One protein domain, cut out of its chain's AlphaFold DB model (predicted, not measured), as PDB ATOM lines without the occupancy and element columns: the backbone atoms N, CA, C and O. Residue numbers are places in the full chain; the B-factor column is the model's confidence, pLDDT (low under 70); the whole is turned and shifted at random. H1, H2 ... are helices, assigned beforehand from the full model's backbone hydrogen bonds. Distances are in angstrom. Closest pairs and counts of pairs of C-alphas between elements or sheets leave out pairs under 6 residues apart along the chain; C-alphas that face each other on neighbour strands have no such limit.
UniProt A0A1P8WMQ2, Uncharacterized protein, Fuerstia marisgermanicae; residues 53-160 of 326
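This is residues 53 to 160 of the 326 residues of an uncharacterized protein of Fuerstia marisgermanicae (UniProt A0A1P8WMQ2). This is a compact cluster of helices with H3 in the middle: the hairpin of H1 and H2 packs on one side through H2, and H4, H5 and H6 gather round the other side. Residues 53 to 61 run past H1 at one end of the longest axis, and Gly 160 lies at the other end. The printed part has 108 residues with six named helices, H1 to H6 in order along the chain, and no named strand; the class is all helix. The radius of gyration of the C-alphas is 13.5 A, and the C-alphas span 40 by 29 by 21 A.

Begin with H1, residues 62 to 69, which touches H2, residues 76 to 90: the closest C-alphas, of Cys 65 and Cys 82, are 5.1 A apart. The two form a helical hairpin at a shallow tilt of 31 degrees, opposite ways. Residues 83 to 87 of H2 touch H3, residues 94 to 103; look at the C-alphas of Ala 87 and Asn 94, the closest at 5.3 A, with the lines only just about perpendicular at 71 degrees. H3 is the hub, touching four helices. With H4, residues 111 to 122, it forms a second helical hairpin at a shallow tilt of 31 degrees, where the C-alphas of Ile 102 and Ala 117 are closest at 7.0 A. H5, residues 126 to 137, touches H3 at a shallow tilt of 30 degrees, the same way; the closest C-alphas are those of Leu 95 and Gly 132, 6.9 A apart. H6, residues 146 to 157, touches H4 at a steep tilt of 38 degrees, the same way, with the C-alphas of Gln 114 and Met 151 closest at 6.8 A. H1 is apart from H4, H5 and H6. In H1 to H6, every O i to N i+4 pair is within hydrogen-bond range.

Find C-alpha 62 at (37.281, 54.704, -27.521); from there H1 runs 10.5 A to Leu 69. H2, the longest helix, covers 21.1 A from Leu 76 to Arg 90. H3 runs 14.2 A from Asn 94, H4 16.4 A from Tyr 111, and H5 16.5 A from Ala 126. H6 starts at Ile 146 and ends 16.4 A away at C-alpha 157, (23.568, 29.313, -43.272).

The C-alphas farthest apart are those of Lys 54 and Gly 160, 42.0 A. The printed part has no cut and no long link between helices. The mean pLDDT of the printed part is 95.5, and residue 160 alone is under 70.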
ATOM      1  N   SER A  53      27.983  49.020 -14.878       95.75
ATOM      2  CA  SER A  53      27.094  50.138 -14.521       95.75
ATOM      3  C   SER A  53      27.832  51.479 -14.418       95.75
ATOM      4  O   SER A  53      27.292  52.514 -14.810       95.75
ATOM      5  N   LYS A  54      29.076  51.469 -13.923       96.31
ATOM      6  CA  LYS A  54      29.944  52.645 -13.822       96.31
ATOM      7  C   LYS A  54      30.495  53.018 -15.194       96.31
ATOM      8  O   LYS A  54      30.417  54.188 -15.555       96.31
ATOM      9  N   LEU A  55      30.953  52.041 -15.984       96.06
ATOM     10  CA  LEU A  55      31.434  52.268 -17.356       96.06
ATOM     11  C   LEU A  55      30.380  52.955 -18.233       96.06
ATOM     12  O   LEU A  55      30.706  53.887 -18.960       96.06
ATOM     13  N   LEU A  56      29.112  52.550 -18.111       96.62
ATOM     14  CA  LEU A  56      27.997  53.148 -18.851       96.62
ATOM     15  C   LEU A  56      27.729  54.622 -18.496       96.62
ATOM     16  O   LEU A  56      27.118  55.331 -19.291       96.62
ATOM     17  N   ARG A  57      28.172  55.090 -17.323       96.94
ATOM     18  CA  ARG A  57      28.027  56.489 -16.877       96.94
ATOM     19  C   ARG A  57      29.217  57.364 -17.267       96.94
ATOM     20  O   ARG A  57      29.130  58.586 -17.159       96.94
ATOM     21  N   LEU A  58      30.335  56.764 -17.675       96.25
ATOM     22  CA  LEU A  58      31.521  57.507 -18.086       96.25
ATOM     23  C   LEU A  58      31.304  58.182 -19.441       96.25
ATOM     24  O   LEU A  58      30.486  57.765 -20.263       96.25
ATOM     25  N   LYS A  59      32.102  59.220 -19.706       96.44
ATOM     26  CA  LYS A  59      32.163  59.821 -21.037       96.44
ATOM     27  C   LYS A  59      32.539  58.745 -22.056       96.44
ATOM     28  O   LYS A  59      33.557  58.068 -21.914       96.44
ATOM     29  N   LYS A  60      31.737  58.639 -23.114       96.31
ATOM     30  CA  LYS A  60      31.952  57.703 -24.217       96.31
ATOM     31  C   LYS A  60      33.241  58.063 -24.960       96.31
ATOM     32  O   LYS A  60      33.292  59.043 -25.703       96.31
ATOM     33  N   THR A  61      34.289  57.302 -24.679       96.75
ATOM     34  CA  THR A  61      35.597  57.367 -25.335       96.75
ATOM     35  C   THR A  61      35.895  56.016 -25.975       96.75
ATOM     36  O   THR A  61      35.305  55.007 -25.585       96.75
ATOM     37  N   ASP A  62      36.860  55.962 -26.893       96.00
ATOM     38  CA  ASP A  62      37.281  54.704 -27.521       96.00
ATOM     39  C   ASP A  62      37.671  53.624 -26.509       96.00
ATOM     40  O   ASP A  62      37.379  52.450 -26.730       96.00
ATOM     41  N   ALA A  63      38.322  54.010 -25.408       94.50
ATOM     42  CA  ALA A  63      38.730  53.080 -24.362       94.50
ATOM     43  C   ALA A  63      37.519  52.535 -23.592       94.50
ATOM     44  O   ALA A  63      37.421  51.326 -23.403       94.50
ATOM     45  N   VAL A  64      36.556  53.396 -23.242       96.38
ATOM     46  CA  VAL A  64      35.300  52.978 -22.597       96.38
ATOM     47  C   VAL A  64      34.488  52.063 -23.517       96.38
ATOM     48  O   VAL A  64      34.012  51.025 -23.071       96.38
ATOM     49  N   CYS A  65      34.363  52.394 -24.806       97.25
ATOM     50  CA  CYS A  65      33.663  51.542 -25.770       97.25
ATOM     51  C   CYS A  65      34.352  50.185 -25.946       97.25
ATOM     52  O   CYS A  65      33.673  49.166 -25.945       97.25
ATOM     53  N   GLN A  66      35.682  50.148 -26.070       95.88
ATOM     54  CA  GLN A  66      36.426  48.886 -26.155       95.88
ATOM     55  C   GLN A  66      36.258  48.041 -24.899       95.88
ATOM     56  O   GLN A  66      36.111  46.830 -25.006       95.88
ATOM     57  N   GLU A  67      36.277  48.669 -23.727       95.75
ATOM     58  CA  GLU A  67      36.089  47.955 -22.474       95.75
ATOM     59  C   GLU A  67      34.671  47.393 -22.360       95.75
ATOM     60  O   GLU A  67      34.514  46.222 -22.038       95.75
ATOM     61  N   LEU A  68      33.644  48.176 -22.711       96.19
ATOM     62  CA  LEU A  68      32.258  47.703 -22.758       96.19
ATOM     63  C   LEU A  68      32.086  46.515 -23.713       96.19
ATOM     64  O   LEU A  68      31.425  45.553 -23.346       96.19
ATOM     65  N   LEU A  69      32.712  46.536 -24.894       95.88
ATOM     66  CA  LEU A  69      32.645  45.429 -25.861       95.88
ATOM     67  C   LEU A  69      33.297  44.125 -25.373       95.88
ATOM     68  O   LEU A  69      33.032  43.075 -25.954       95.88
ATOM     69  N   LYS A  70      34.136  44.177 -24.331       94.25
ATOM     70  CA  LYS A  70      34.709  42.993 -23.672       94.25
ATOM     71  C   LYS A  70      33.857  42.480 -22.509       94.25
ATOM     72  O   LYS A  70      34.194  41.454 -21.928       94.25
ATOM     73  N   ARG A  71      32.830  43.226 -22.081       94.38
ATOM     74  CA  ARG A  71      32.000  42.840 -20.937       94.38
ATOM     75  C   ARG A  71      30.876  41.927 -21.380       94.38
ATOM     76  O   ARG A  71      30.189  42.204 -22.361       94.38
ATOM     77  N   ASN A  72      30.639  40.908 -20.560       92.75
ATOM     78  CA  ASN A  72      29.541  40.003 -20.807       92.75
ATOM     79  C   ASN A  72      28.188  40.696 -20.604       92.75
ATOM     80  O   ASN A  72      28.035  41.541 -19.714       92.75
ATOM     81  N   GLY A  73      27.195  40.316 -21.405       90.06
ATOM     82  CA  GLY A  73      25.806  40.745 -21.198       90.06
ATOM     83  C   GLY A  73      25.527  42.224 -21.495       90.06
ATOM     84  O   GLY A  73      24.563  42.788 -20.972       90.06
ATOM     85  N   ILE A  74      26.336  42.874 -22.337       95.06
ATOM     86  CA  ILE A  74      25.990  44.205 -22.845       95.06
ATOM     87  C   ILE A  74      24.684  44.167 -23.644       95.06
ATOM     88  O   ILE A  74      24.432  43.269 -24.449       95.06
ATOM     89  N   SER A  75      23.838  45.175 -23.431       95.94
ATOM     90  CA  SER A  75      22.588  45.296 -24.181       95.94
ATOM     91  C   SER A  75      22.852  45.612 -25.658       95.94
ATOM     92  O   SER A  75      23.822  46.292 -26.004       95.94
ATOM     93  N   LEU A  76      21.953  45.168 -26.539       96.50
ATOM     94  CA  LEU A  76      22.046  45.432 -27.978       96.50
ATOM     95  C   LEU A  76      22.137  46.934 -28.331       96.50
ATOM     96  O   LEU A  76      22.959  47.277 -29.185       96.50
ATOM     97  N   PRO A  77      21.374  47.850 -27.691       97.75
ATOM     98  CA  PRO A  77      21.556  49.284 -27.911       97.75
ATOM     99  C   PRO A  77      22.973  49.755 -27.573       97.75
ATOM    100  O   PRO A  77      23.586  50.404 -28.410       97.75
ATOM    101  N   VAL A  78      23.529  49.364 -26.416       97.75
ATOM    102  CA  VAL A  78      24.899  49.729 -25.998       97.75
ATOM    103  C   VAL A  78      25.945  49.198 -26.979       97.75
ATOM    104  O   VAL A  78      26.878  49.929 -27.321       97.75
ATOM    105  N   LEU A  79      25.784  47.959 -27.460       97.62
ATOM    106  CA  LEU A  79      26.650  47.372 -28.486       97.62
ATOM    107  C   LEU A  79      26.665  48.244 -29.749       97.62
ATOM    108  O   LEU A  79      27.726  48.730 -30.137       97.62
ATOM    109  N   ARG A  80      25.496  48.500 -30.358       98.06
ATOM    110  CA  ARG A  80      25.371  49.325 -31.581       98.06
ATOM    111  C   ARG A  80      26.007  50.701 -31.396       98.06
ATOM    112  O   ARG A  80      26.756  51.177 -32.248       98.06
ATOM    113  N   ASP A  81      25.751  51.299 -30.245       97.94
ATOM    114  CA  ASP A  81      26.278  52.587 -29.840       97.94
ATOM    115  C   ASP A  81      27.809  52.622 -29.763       97.94
ATOM    116  O   ASP A  81      28.419  53.627 -30.145       97.94
ATOM    117  N   CYS A  82      28.431  51.567 -29.236       98.25
ATOM    118  CA  CYS A  82      29.884  51.444 -29.150       98.25
ATOM    119  C   CYS A  82      30.504  51.203 -30.528       98.25
ATOM    120  O   CYS A  82      31.496  51.854 -30.862       98.25
ATOM    121  N   LEU A  83      29.897  50.337 -31.347       98.12
ATOM    122  CA  LEU A  83      30.346  50.070 -32.716       98.12
ATOM    123  C   LEU A  83      30.341  51.352 -33.560       98.12
ATOM    124  O   LEU A  83      31.347  51.670 -34.193       98.12
ATOM    125  N   LEU A  84      29.256  52.137 -33.502       98.12
ATOM    126  CA  LEU A  84      29.136  53.407 -34.224       98.12
ATOM    127  C   LEU A  84      30.180  54.438 -33.766       98.12
ATOM    128  O   LEU A  84      30.792  55.119 -34.593       98.12
ATOM    129  N   HIS A  85      30.395  54.560 -32.452       98.06
ATOM    130  CA  HIS A  85      31.395  55.481 -31.907       98.06
ATOM    131  C   HIS A  85      32.808  55.119 -32.382       98.06
ATOM    132  O   HIS A  85      33.526  55.979 -32.895       98.06
ATOM    133  N   LEU A  86      33.180  53.841 -32.269       98.06
ATOM    134  CA  LEU A  86      34.492  53.344 -32.681       98.06
ATOM    135  C   LEU A  86      34.707  53.470 -34.192       98.06
ATOM    136  O   LEU A  86      35.796  53.857 -34.614       98.06
ATOM    137  N   ALA A  87      33.678  53.212 -35.002       97.88
ATOM    138  CA  ALA A  87      33.743  53.379 -36.450       97.88
ATOM    139  C   ALA A  87      34.040  54.839 -36.828       97.88
ATOM    140  O   ALA A  87      34.960  55.104 -37.607       97.88
ATOM    141  N   LYS A  88      33.338  55.798 -36.201       97.94
ATOM    142  CA  LYS A  88      33.570  57.236 -36.405       97.94
ATOM    143  C   LYS A  88      34.969  57.664 -35.957       97.94
ATOM    144  O   LYS A  88      35.649  58.364 -36.705       97.94
ATOM    145  N   SER A  89      35.399  57.252 -34.763       97.25
ATOM    146  CA  SER A  89      36.712  57.622 -34.215       97.25
ATOM    147  C   SER A  89      37.862  57.090 -35.079       97.25
ATOM    148  O   SER A  89      38.788  57.825 -35.423       97.25
ATOM    149  N   ARG A  90      37.760  55.831 -35.524       97.38
ATOM    150  CA  ARG A  90      38.784  55.158 -36.340       97.38
ATOM    151  C   ARG A  90      38.653  55.403 -37.846       97.38
ATOM    152  O   ARG A  90      39.460  54.872 -38.602       97.38
ATOM    153  N   ARG A  91      37.662  56.189 -38.288       97.31
ATOM    154  CA  ARG A  91      37.365  56.466 -39.709       97.31
ATOM    155  C   ARG A  91      37.195  55.190 -40.546       97.31
ATOM    156  O   ARG A  91      37.720  55.085 -41.649       97.31
ATOM    157  N   THR A  92      36.464  54.219 -40.008       97.56
ATOM    158  CA  THR A  92      36.152  52.942 -40.669       97.56
ATOM    159  C   THR A  92      34.641  52.698 -40.664       97.56
ATOM    160  O   THR A  92      33.872  53.522 -40.170       97.56
ATOM    161  N   THR A  93      34.186  51.590 -41.244       97.81
ATOM    162  CA  THR A  93      32.761  51.240 -41.286       97.81
ATOM    163  C   THR A  93      32.321  50.527 -40.004       97.81
ATOM    164  O   THR A  93      33.119  49.871 -39.334       97.81
ATOM    165  N   ASN A  94      31.024  50.599 -39.682       97.25
ATOM    166  CA  ASN A  94      30.443  49.817 -38.581       97.25
ATOM    167  C   ASN A  94      30.649  48.309 -38.784       97.25
ATOM    168  O   ASN A  94      30.875  47.594 -37.812       97.25
ATOM    169  N   LEU A  95      30.596  47.844 -40.039       97.75
ATOM    170  CA  LEU A  95      30.862  46.454 -40.401       97.75
ATOM    171  C   LEU A  95      32.280  46.043 -39.996       97.75
ATOM    172  O   LEU A  95      32.431  45.041 -39.314       97.75
ATOM    173  N   ASN A  96      33.300  46.840 -40.322       98.19
ATOM    174  CA  ASN A  96      34.682  46.506 -39.974       98.19
ATOM    175  C   ASN A  96      34.879  46.396 -38.453       98.19
ATOM    176  O   ASN A  96      35.495  45.441 -37.990       98.19
ATOM    177  N   ILE A  97      34.307  47.318 -37.664       98.31
ATOM    178  CA  ILE A  97      34.374  47.220 -36.193       98.31
ATOM    179  C   ILE A  97      33.612  45.992 -35.679       98.31
ATOM    180  O   ILE A  97      34.090  45.321 -34.766       98.31
ATOM    181  N   LEU A  98      32.440  45.682 -36.249       97.94
ATOM    182  CA  LEU A  98      31.675  44.491 -35.874       97.94
ATOM    183  C   LEU A  98      32.476  43.214 -36.150       97.94
ATOM    184  O   LEU A  98      32.529  42.338 -35.296       97.94
ATOM    185  N   LEU A  99      33.108  43.114 -37.317       98.06
ATOM    186  CA  LEU A  99      33.906  41.959 -37.720       98.06
ATOM    187  C   LEU A  99      35.163  41.800 -36.858       98.06
ATOM    188  O   LEU A  99      35.463  40.685 -36.433       98.06
ATOM    189  N   GLU A 100      35.852  42.900 -36.534       97.69
ATOM    190  CA  GLU A 100      36.945  42.899 -35.552       97.69
ATOM    191  C   GLU A 100      36.474  42.365 -34.193       97.69
ATOM    192  O   GLU A 100      37.152  41.543 -33.581       97.69
ATOM    193  N   TRP A 101      35.302  42.810 -33.731       97.44
ATOM    194  CA  TRP A 101      34.734  42.366 -32.463       97.44
ATOM    195  C   TRP A 101      34.318  40.890 -32.492       97.44
ATOM    196  O   TRP A 101      34.683  40.160 -31.578       97.44
ATOM    197  N   ILE A 102      33.650  40.425 -33.556       97.56
ATOM    198  CA  ILE A 102      33.288  39.009 -33.743       97.56
ATOM    199  C   ILE A 102      34.540  38.129 -33.724       97.56
ATOM    200  O   ILE A 102      34.569  37.120 -33.022       97.56
ATOM    201  N   LYS A 103      35.594  38.521 -34.451       97.12
ATOM    202  CA  LYS A 103      36.865  37.785 -34.485       97.12
ATOM    203  C   LYS A 103      37.553  37.743 -33.114       97.12
ATOM    204  O   LYS A 103      38.249  36.779 -32.815       97.12
ATOM    205  N   ALA A 104      37.350  38.771 -32.291       96.38
ATOM    206  CA  ALA A 104      37.906  38.883 -30.946       96.38
ATOM    207  C   ALA A 104      37.009  38.295 -29.838       96.38
ATOM    208  O   ALA A 104      37.370  38.409 -28.665       96.38
ATOM    209  N   LEU A 105      35.859  37.688 -30.168       96.31
ATOM    210  CA  LEU A 105      34.995  37.056 -29.168       96.31
ATOM    211  C   LEU A 105      35.755  35.943 -28.432       96.31
ATOM    212  O   LEU A 105      36.400  35.114 -29.086       96.31
ATOM    213  N   PRO A 106      35.661  35.868 -27.092       95.75
ATOM    214  CA  PRO A 106      36.273  34.780 -26.343       95.75
ATOM    215  C   PRO A 106      35.600  33.436 -26.674       95.75
ATOM    216  O   PRO A 106      34.474  33.382 -27.172       95.75
ATOM    217  N   ALA A 107      36.297  32.324 -26.429       94.56
ATOM    218  CA  ALA A 107      35.787  30.990 -26.769       94.56
ATOM    219  C   ALA A 107      34.504  30.621 -26.004       94.56
ATOM    220  O   ALA A 107      33.655  29.914 -26.541       94.56
ATOM    221  N   ASP A 108      34.360  31.138 -24.786       94.00
ATOM    222  CA  ASP A 108      33.226  30.975 -23.878       94.00
ATOM    223  C   ASP A 108      32.213  32.133 -23.959       94.00
ATOM    224  O   ASP A 108      31.371  32.267 -23.070       94.00
ATOM    225  N   ALA A 109      32.262  32.958 -25.017       95.31
ATOM    226  CA  ALA A 109      31.345  34.085 -25.180       95.31
ATOM    227  C   ALA A 109      29.875  33.636 -25.027       95.31
ATOM    228  O   ALA A 109      29.434  32.726 -25.750       95.31
ATOM    229  N   PRO A 110      29.092  34.272 -24.136       94.75
ATOM    230  CA  PRO A 110      27.695  33.933 -23.914       94.75
ATOM    231  C   PRO A 110      26.864  33.913 -25.198       94.75
ATOM    232  O   PRO A 110      27.053  34.710 -26.120       94.75
ATOM    233  N   TYR A 111      25.859  33.038 -25.235       93.19
ATOM    234  CA  TYR A 111      24.959  32.928 -26.386       93.19
ATOM    235  C   TYR A 111      24.246  34.254 -26.721       93.19
ATOM    236  O   TYR A 111      24.026  34.558 -27.891       93.19
ATOM    237  N   SER A 112      23.924  35.075 -25.716       93.75
ATOM    238  CA  SER A 112      23.313  36.398 -25.908       93.75
ATOM    239  C   SER A 112      24.214  37.380 -26.666       93.75
ATOM    240  O   SER A 112      23.708  38.202 -27.429       93.75
ATOM    241  N   GLU A 113      25.538  37.294 -26.520       95.38
ATOM    242  CA  GLU A 113      26.478  38.132 -27.273       95.38
ATOM    243  C   GLU A 113      26.570  37.709 -28.729       95.38
ATOM    244  O   GLU A 113      26.518  38.565 -29.612       95.38
ATOM    245  N   GLN A 114      26.607  36.400 -28.983       96.56
ATOM    246  CA  GLN A 114      26.532  35.852 -30.338       96.56
ATOM    247  C   GLN A 114      25.217  36.278 -31.009       96.56
ATOM    248  O   GLN A 114      25.220  36.791 -32.124       96.56
ATOM    249  N   GLN A 115      24.086  36.196 -30.298       95.38
ATOM    250  CA  GLN A 115      22.802  36.701 -30.797       95.38
ATOM    251  C   GLN A 115      22.825  38.204 -31.088       95.38
ATOM    252  O   GLN A 115      22.264  38.640 -32.095       95.38
ATOM    253  N   ASN A 116      23.446  39.008 -30.224       96.19
ATOM    254  CA  ASN A 116      23.575  40.442 -30.456       96.19
ATOM    255  C   ASN A 116      24.435  40.722 -31.696       96.19
ATOM    256  O   ASN A 116      24.033  41.538 -32.522       96.19
ATOM    257  N   ALA A 117      25.554  40.013 -31.872       96.56
ATOM    258  CA  ALA A 117      26.392  40.100 -33.064       96.56
ATOM    259  C   ALA A 117      25.605  39.770 -34.333       96.56
ATOM    260  O   ALA A 117      25.595  40.566 -35.276       96.56
ATOM    261  N   SER A 118      24.875  38.651 -34.320       96.44
ATOM    262  CA  SER A 118      24.017  38.242 -35.427       96.44
ATOM    263  C   SER A 118      22.995  39.320 -35.754       96.44
ATOM    264  O   SER A 118      22.872  39.709 -36.912       96.44
ATOM    265  N   ARG A 119      22.287  39.850 -34.744       96.50
ATOM    266  CA  ARG A 119      21.273  40.900 -34.931       96.50
ATOM    267  C   ARG A 119      21.865  42.148 -35.576       96.50
ATOM    268  O   ARG A 119      21.323  42.607 -36.577       96.50
ATOM    269  N   VAL A 120      22.998  42.643 -35.070       97.25
ATOM    270  CA  VAL A 120      23.669  43.805 -35.672       97.25
ATOM    271  C   VAL A 120      24.058  43.519 -37.122       97.25
ATOM    272  O   VAL A 120      23.845  44.380 -37.968       97.25
ATOM    273  N   LEU A 121      24.570  42.323 -37.431       96.31
ATOM    274  CA  LEU A 121      24.884  41.939 -38.808       96.31
ATOM    275  C   LEU A 121      23.623  41.906 -39.683       96.31
ATOM    276  O   LEU A 121      23.649  42.393 -40.808       96.31
ATOM    277  N   SER A 122      22.501  41.384 -39.176       94.25
ATOM    278  CA  SER A 122      21.241  41.320 -39.927       94.25
ATOM    279  C   SER A 122      20.587  42.670 -40.196       94.25
ATOM    280  O   SER A 122      19.883  42.787 -41.196       94.25
ATOM    281  N   ASP A 123      20.833  43.670 -39.346       95.31
ATOM    282  CA  ASP A 123      20.339  45.035 -39.550       95.31
ATOM    283  C   ASP A 123      21.094  45.767 -40.675       95.31
ATOM    284  O   ASP A 123      20.666  46.829 -41.126       95.31
ATOM    285  N   MET A 124      22.246  45.239 -41.103       95.56
ATOM    286  CA  MET A 124      23.036  45.827 -42.182       95.56
ATOM    287  C   MET A 124      22.388  45.591 -43.548       95.56
ATOM    288  O   MET A 124      21.617  44.649 -43.754       95.56
ATOM    289  N   SER A 125      22.744  46.430 -44.523       94.81
ATOM    290  CA  SER A 125      22.255  46.259 -45.893       94.81
ATOM    291  C   SER A 125      22.689  44.911 -46.481       94.81
ATOM    292  O   SER A 125      23.687  44.325 -46.061       94.81
ATOM    293  N   ALA A 126      21.967  44.410 -47.489       92.25
ATOM    294  CA  ALA A 126      22.335  43.167 -48.174       92.25
ATOM    295  C   ALA A 126      23.791  43.196 -48.682       92.25
ATOM    296  O   ALA A 126      24.537  42.254 -48.436       92.25
ATOM    297  N   THR A 127      24.222  44.315 -49.275       93.69
ATOM    298  CA  THR A 127      25.606  44.519 -49.738       93.69
ATOM    299  C   THR A 127      26.621  44.463 -48.597       93.69
ATOM    300  O   THR A 127      27.675  43.855 -48.741       93.69
ATOM    301  N   GLN A 128      26.321  45.070 -47.443       95.69
ATOM    302  CA  GLN A 128      27.205  45.010 -46.275       95.69
ATOM    303  C   GLN A 128      27.295  43.594 -45.703       95.69
ATOM    304  O   GLN A 128      28.383  43.158 -45.339       95.69
ATOM    305  N   ARG A 129      26.178  42.863 -45.646       94.19
ATOM    306  CA  ARG A 129      26.166  41.467 -45.187       94.19
ATOM    307  C   ARG A 129      26.968  40.563 -46.111       94.19
ATOM    308  O   ARG A 129      27.774  39.787 -45.611       94.19
ATOM    309  N   GLN A 130      26.812  40.726 -47.422       93.44
ATOM    310  CA  GLN A 130      27.610  40.008 -48.414       93.44
ATOM    311  C   GLN A 130      29.104  40.318 -48.254       93.44
ATOM    312  O   GLN A 130      29.922  39.408 -48.183       93.44
ATOM    313  N   HIS A 131      29.475  41.592 -48.107       95.50
ATOM    314  CA  HIS A 131      30.873  41.946 -47.875       95.50
ATOM    315  C   HIS A 131      31.414  41.363 -46.558       95.50
ATOM    316  O   HIS A 131      32.555  40.911 -46.491       95.50
ATOM    317  N   GLY A 132      30.593  41.333 -45.505       95.44
ATOM    318  CA  GLY A 132      30.943  40.690 -44.241       95.44
ATOM    319  C   GLY A 132      31.153  39.184 -44.384       95.44
ATOM    320  O   GLY A 132      32.139  38.666 -43.871       95.44
ATOM    321  N   GLN A 133      30.280  38.504 -45.132       94.06
ATOM    322  CA  GLN A 133      30.419  37.091 -45.502       94.06
ATOM    323  C   GLN A 133      31.741  36.828 -46.232       94.06
ATOM    324  O   GLN A 133      32.490  35.933 -45.846       94.06
ATOM    325  N   GLU A 134      32.061  37.640 -47.240       95.00
ATOM    326  CA  GLU A 134      33.310  37.543 -48.004       95.00
ATOM    327  C   GLU A 134      34.554  37.754 -47.129       95.00
ATOM    328  O   GLU A 134      35.561  37.078 -47.316       95.00
ATOM    329  N   GLN A 135      34.507  38.668 -46.154       96.38
ATOM    330  CA  GLN A 135      35.622  38.858 -45.223       96.38
ATOM    331  C   GLN A 135      35.748  37.704 -44.220       96.38
ATOM    332  O   GLN A 135      36.862  37.285 -43.909       96.38
ATOM    333  N   MET A 136      34.625  37.189 -43.711       96.00
ATOM    334  CA  MET A 136      34.605  36.062 -42.776       96.00
ATOM    335  C   MET A 136      35.128  34.770 -43.412       96.00
ATOM    336  O   MET A 136      35.851  34.025 -42.755       96.00
ATOM    337  N   SER A 137      34.825  34.520 -44.690       93.38
ATOM    338  CA  SER A 137      35.297  33.324 -45.404       93.38
ATOM    339  C   SER A 137      36.813  33.309 -45.635       93.38
ATOM    340  O   SER A 137      37.397  32.248 -45.841       93.38
ATOM    341  N   GLN A 138      37.468  34.472 -45.550       95.94
ATOM    342  CA  GLN A 138      38.925  34.609 -45.627       95.94
ATOM    343  C   GLN A 138      39.625  34.365 -44.282       95.94
ATOM    344  O   GLN A 138      40.857  34.342 -44.224       95.94
ATOM    345  N   TRP A 139      38.886  34.224 -43.178       96.75
ATOM    346  CA  TRP A 139      39.491  33.975 -41.875       96.75
ATOM    347  C   TRP A 139      40.054  32.553 -41.787       96.75
ATOM    348  O   TRP A 139      39.398  31.578 -42.153       96.75
ATOM    349  N   SER A 140      41.265  32.429 -41.239       94.69
ATOM    350  CA  SER A 140      41.831  31.126 -40.888       94.69
ATOM    351  C   SER A 140      40.979  30.474 -39.803       94.69
ATOM    352  O   SER A 140      40.794  31.051 -38.731       94.69
ATOM    353  N   LYS A 141      40.480  29.259 -40.057       90.81
ATOM    354  CA  LYS A 141      39.674  28.508 -39.083       90.81
ATOM    355  C   LYS A 141      40.455  28.193 -37.805       90.81
ATOM    356  O   LYS A 141      39.838  28.070 -36.750       90.81
ATOM    357  N   ASP A 142      41.778  28.099 -37.871       93.31
ATOM    358  CA  ASP A 142      42.614  27.774 -36.710       93.31
ATOM    359  C   ASP A 142      42.756  28.957 -35.742       93.31
ATOM    360  O   ASP A 142      42.904  28.754 -34.539       93.31
ATOM    361  N   ASP A 143      42.594  30.185 -36.241       93.44
ATOM    362  CA  ASP A 143      42.735  31.416 -35.451       93.44
ATOM    363  C   ASP A 143      41.424  31.865 -34.784       93.44
ATOM    364  O   ASP A 143      41.402  32.846 -34.037       93.44
ATOM    365  N   LEU A 144      40.305  31.195 -35.078       96.31
ATOM    366  CA  LEU A 144      38.987  31.582 -34.583       96.31
ATOM    367  C   LEU A 144      38.622  30.846 -33.294       96.31
ATOM    368  O   LEU A 144      38.703  29.617 -33.199       96.31
ATOM    369  N   SER A 145      38.106  31.608 -32.330       96.44
ATOM    370  CA  SER A 145      37.424  31.056 -31.162       96.44
ATOM    371  C   SER A 145      36.162  30.285 -31.573       96.44
ATOM    372  O   SER A 145      35.628  30.472 -32.669       96.44
ATOM    373  N   ILE A 146      35.646  29.421 -30.693       95.56
ATOM    374  CA  ILE A 146      34.414  28.655 -30.960       95.56
ATOM    375  C   ILE A 146      33.235  29.598 -31.245       95.56
ATOM    376  O   ILE A 146      32.482  29.376 -32.189       95.56
ATOM    377  N   ALA A 147      33.098  30.683 -30.479       96.12
ATOM    378  CA  ALA A 147      32.056  31.679 -30.706       96.12
ATOM    379  C   ALA A 147      32.198  32.372 -32.073       96.12
ATOM    380  O   ALA A 147      31.208  32.537 -32.781       96.12
ATOM    381  N   ALA A 148      33.421  32.726 -32.480       96.75
ATOM    382  CA  ALA A 148      33.657  33.317 -33.794       96.75
ATOM    383  C   ALA A 148      33.347  32.324 -34.929       96.75
ATOM    384  O   ALA A 148      32.683  32.699 -35.892       96.75
ATOM    385  N   LYS A 149      33.740  31.047 -34.792       96.62
ATOM    386  CA  LYS A 149      33.385  29.972 -35.741       96.62
ATOM    387  C   LYS A 149      31.874  29.852 -35.911       96.62
ATOM    388  O   LYS A 149      31.389  29.870 -37.036       96.62
ATOM    389  N   ARG A 150      31.129  29.843 -34.803       96.19
ATOM    390  CA  ARG A 150      29.659  29.810 -34.809       96.19
ATOM    391  C   ARG A 150      29.045  30.979 -35.564       96.19
ATOM    392  O   ARG A 150      28.096  30.792 -36.319       96.19
ATOM    393  N   MET A 151      29.596  32.179 -35.385       96.69
ATOM    394  CA  MET A 151      29.146  33.372 -36.099       96.69
ATOM    395  C   MET A 151      29.390  33.282 -37.607       96.69
ATOM    396  O   MET A 151      28.518  33.687 -38.378       96.69
ATOM    397  N   VAL A 152      30.529  32.721 -38.028       95.56
ATOM    398  CA  VAL A 152      30.809  32.446 -39.445       95.56
ATOM    399  C   VAL A 152      29.796  31.435 -39.990       95.56
ATOM    400  O   VAL A 152      29.085  31.757 -40.937       95.56
ATOM    401  N   THR A 153      29.623  30.283 -39.335       95.00
ATOM    402  CA  THR A 153      28.664  29.246 -39.757       95.00
ATOM    403  C   THR A 153      27.225  29.776 -39.816       95.00
ATOM    404  O   THR A 153      26.512  29.526 -40.783       95.00
ATOM    405  N   ALA A 154      26.780  30.558 -38.825       95.75
ATOM    406  CA  ALA A 154      25.445  31.170 -38.829       95.75
ATOM    407  C   ALA A 154      25.250  32.101 -40.036       95.75
ATOM    408  O   ALA A 154      24.173  32.166 -40.626       95.75
ATOM    409  N   THR A 155      26.303  32.833 -40.389       93.69
ATOM    410  CA  THR A 155      26.314  33.793 -41.492       93.69
ATOM    411  C   THR A 155      26.333  33.091 -42.855       93.69
ATOM    412  O   THR A 155      25.702  33.589 -43.788       93.69
ATOM    413  N   GLU A 156      26.982  31.926 -42.953       92.56
ATOM    414  CA  GLU A 156      26.933  31.020 -44.110       92.56
ATOM    415  C   GLU A 156      25.539  30.403 -44.285       92.56
ATOM    416  O   GLU A 156      24.965  30.493 -45.365       92.56
ATOM    417  N   LEU A 157      24.934  29.859 -43.221       93.38
ATOM    418  CA  LEU A 157      23.568  29.313 -43.272       93.38
ATOM    419  C   LEU A 157      22.510  30.378 -43.602       93.38
ATOM    420  O   LEU A 157      21.453  30.073 -44.146       93.38
ATOM    421  N   ALA A 158      22.778  31.641 -43.269       92.62
ATOM    422  CA  ALA A 158      21.911  32.760 -43.622       92.62
ATOM    423  C   ALA A 158      22.062  33.226 -45.083       92.62
ATOM    424  O   ALA A 158      21.283  34.075 -45.532       92.62
ATOM    425  N   ALA A 159      23.068  32.734 -45.811       85.44
ATOM    426  CA  ALA A 159      23.420  33.202 -47.142       85.44
ATOM    427  C   ALA A 159      22.553  32.555 -48.240       85.44
ATOM    428  O   ALA A 159      22.959  31.600 -48.884       85.44
ATOM    429  N   GLY A 160      21.399  33.163 -48.526       69.44
ATOM    430  CA  GLY A 160      20.809  33.162 -49.872       69.44
ATOM    431  C   GLY A 160      20.395  31.805 -50.484       69.44
ATOM    432  O   GLY A 160      20.191  30.837 -49.762       69.44
TER     433      GLY A 160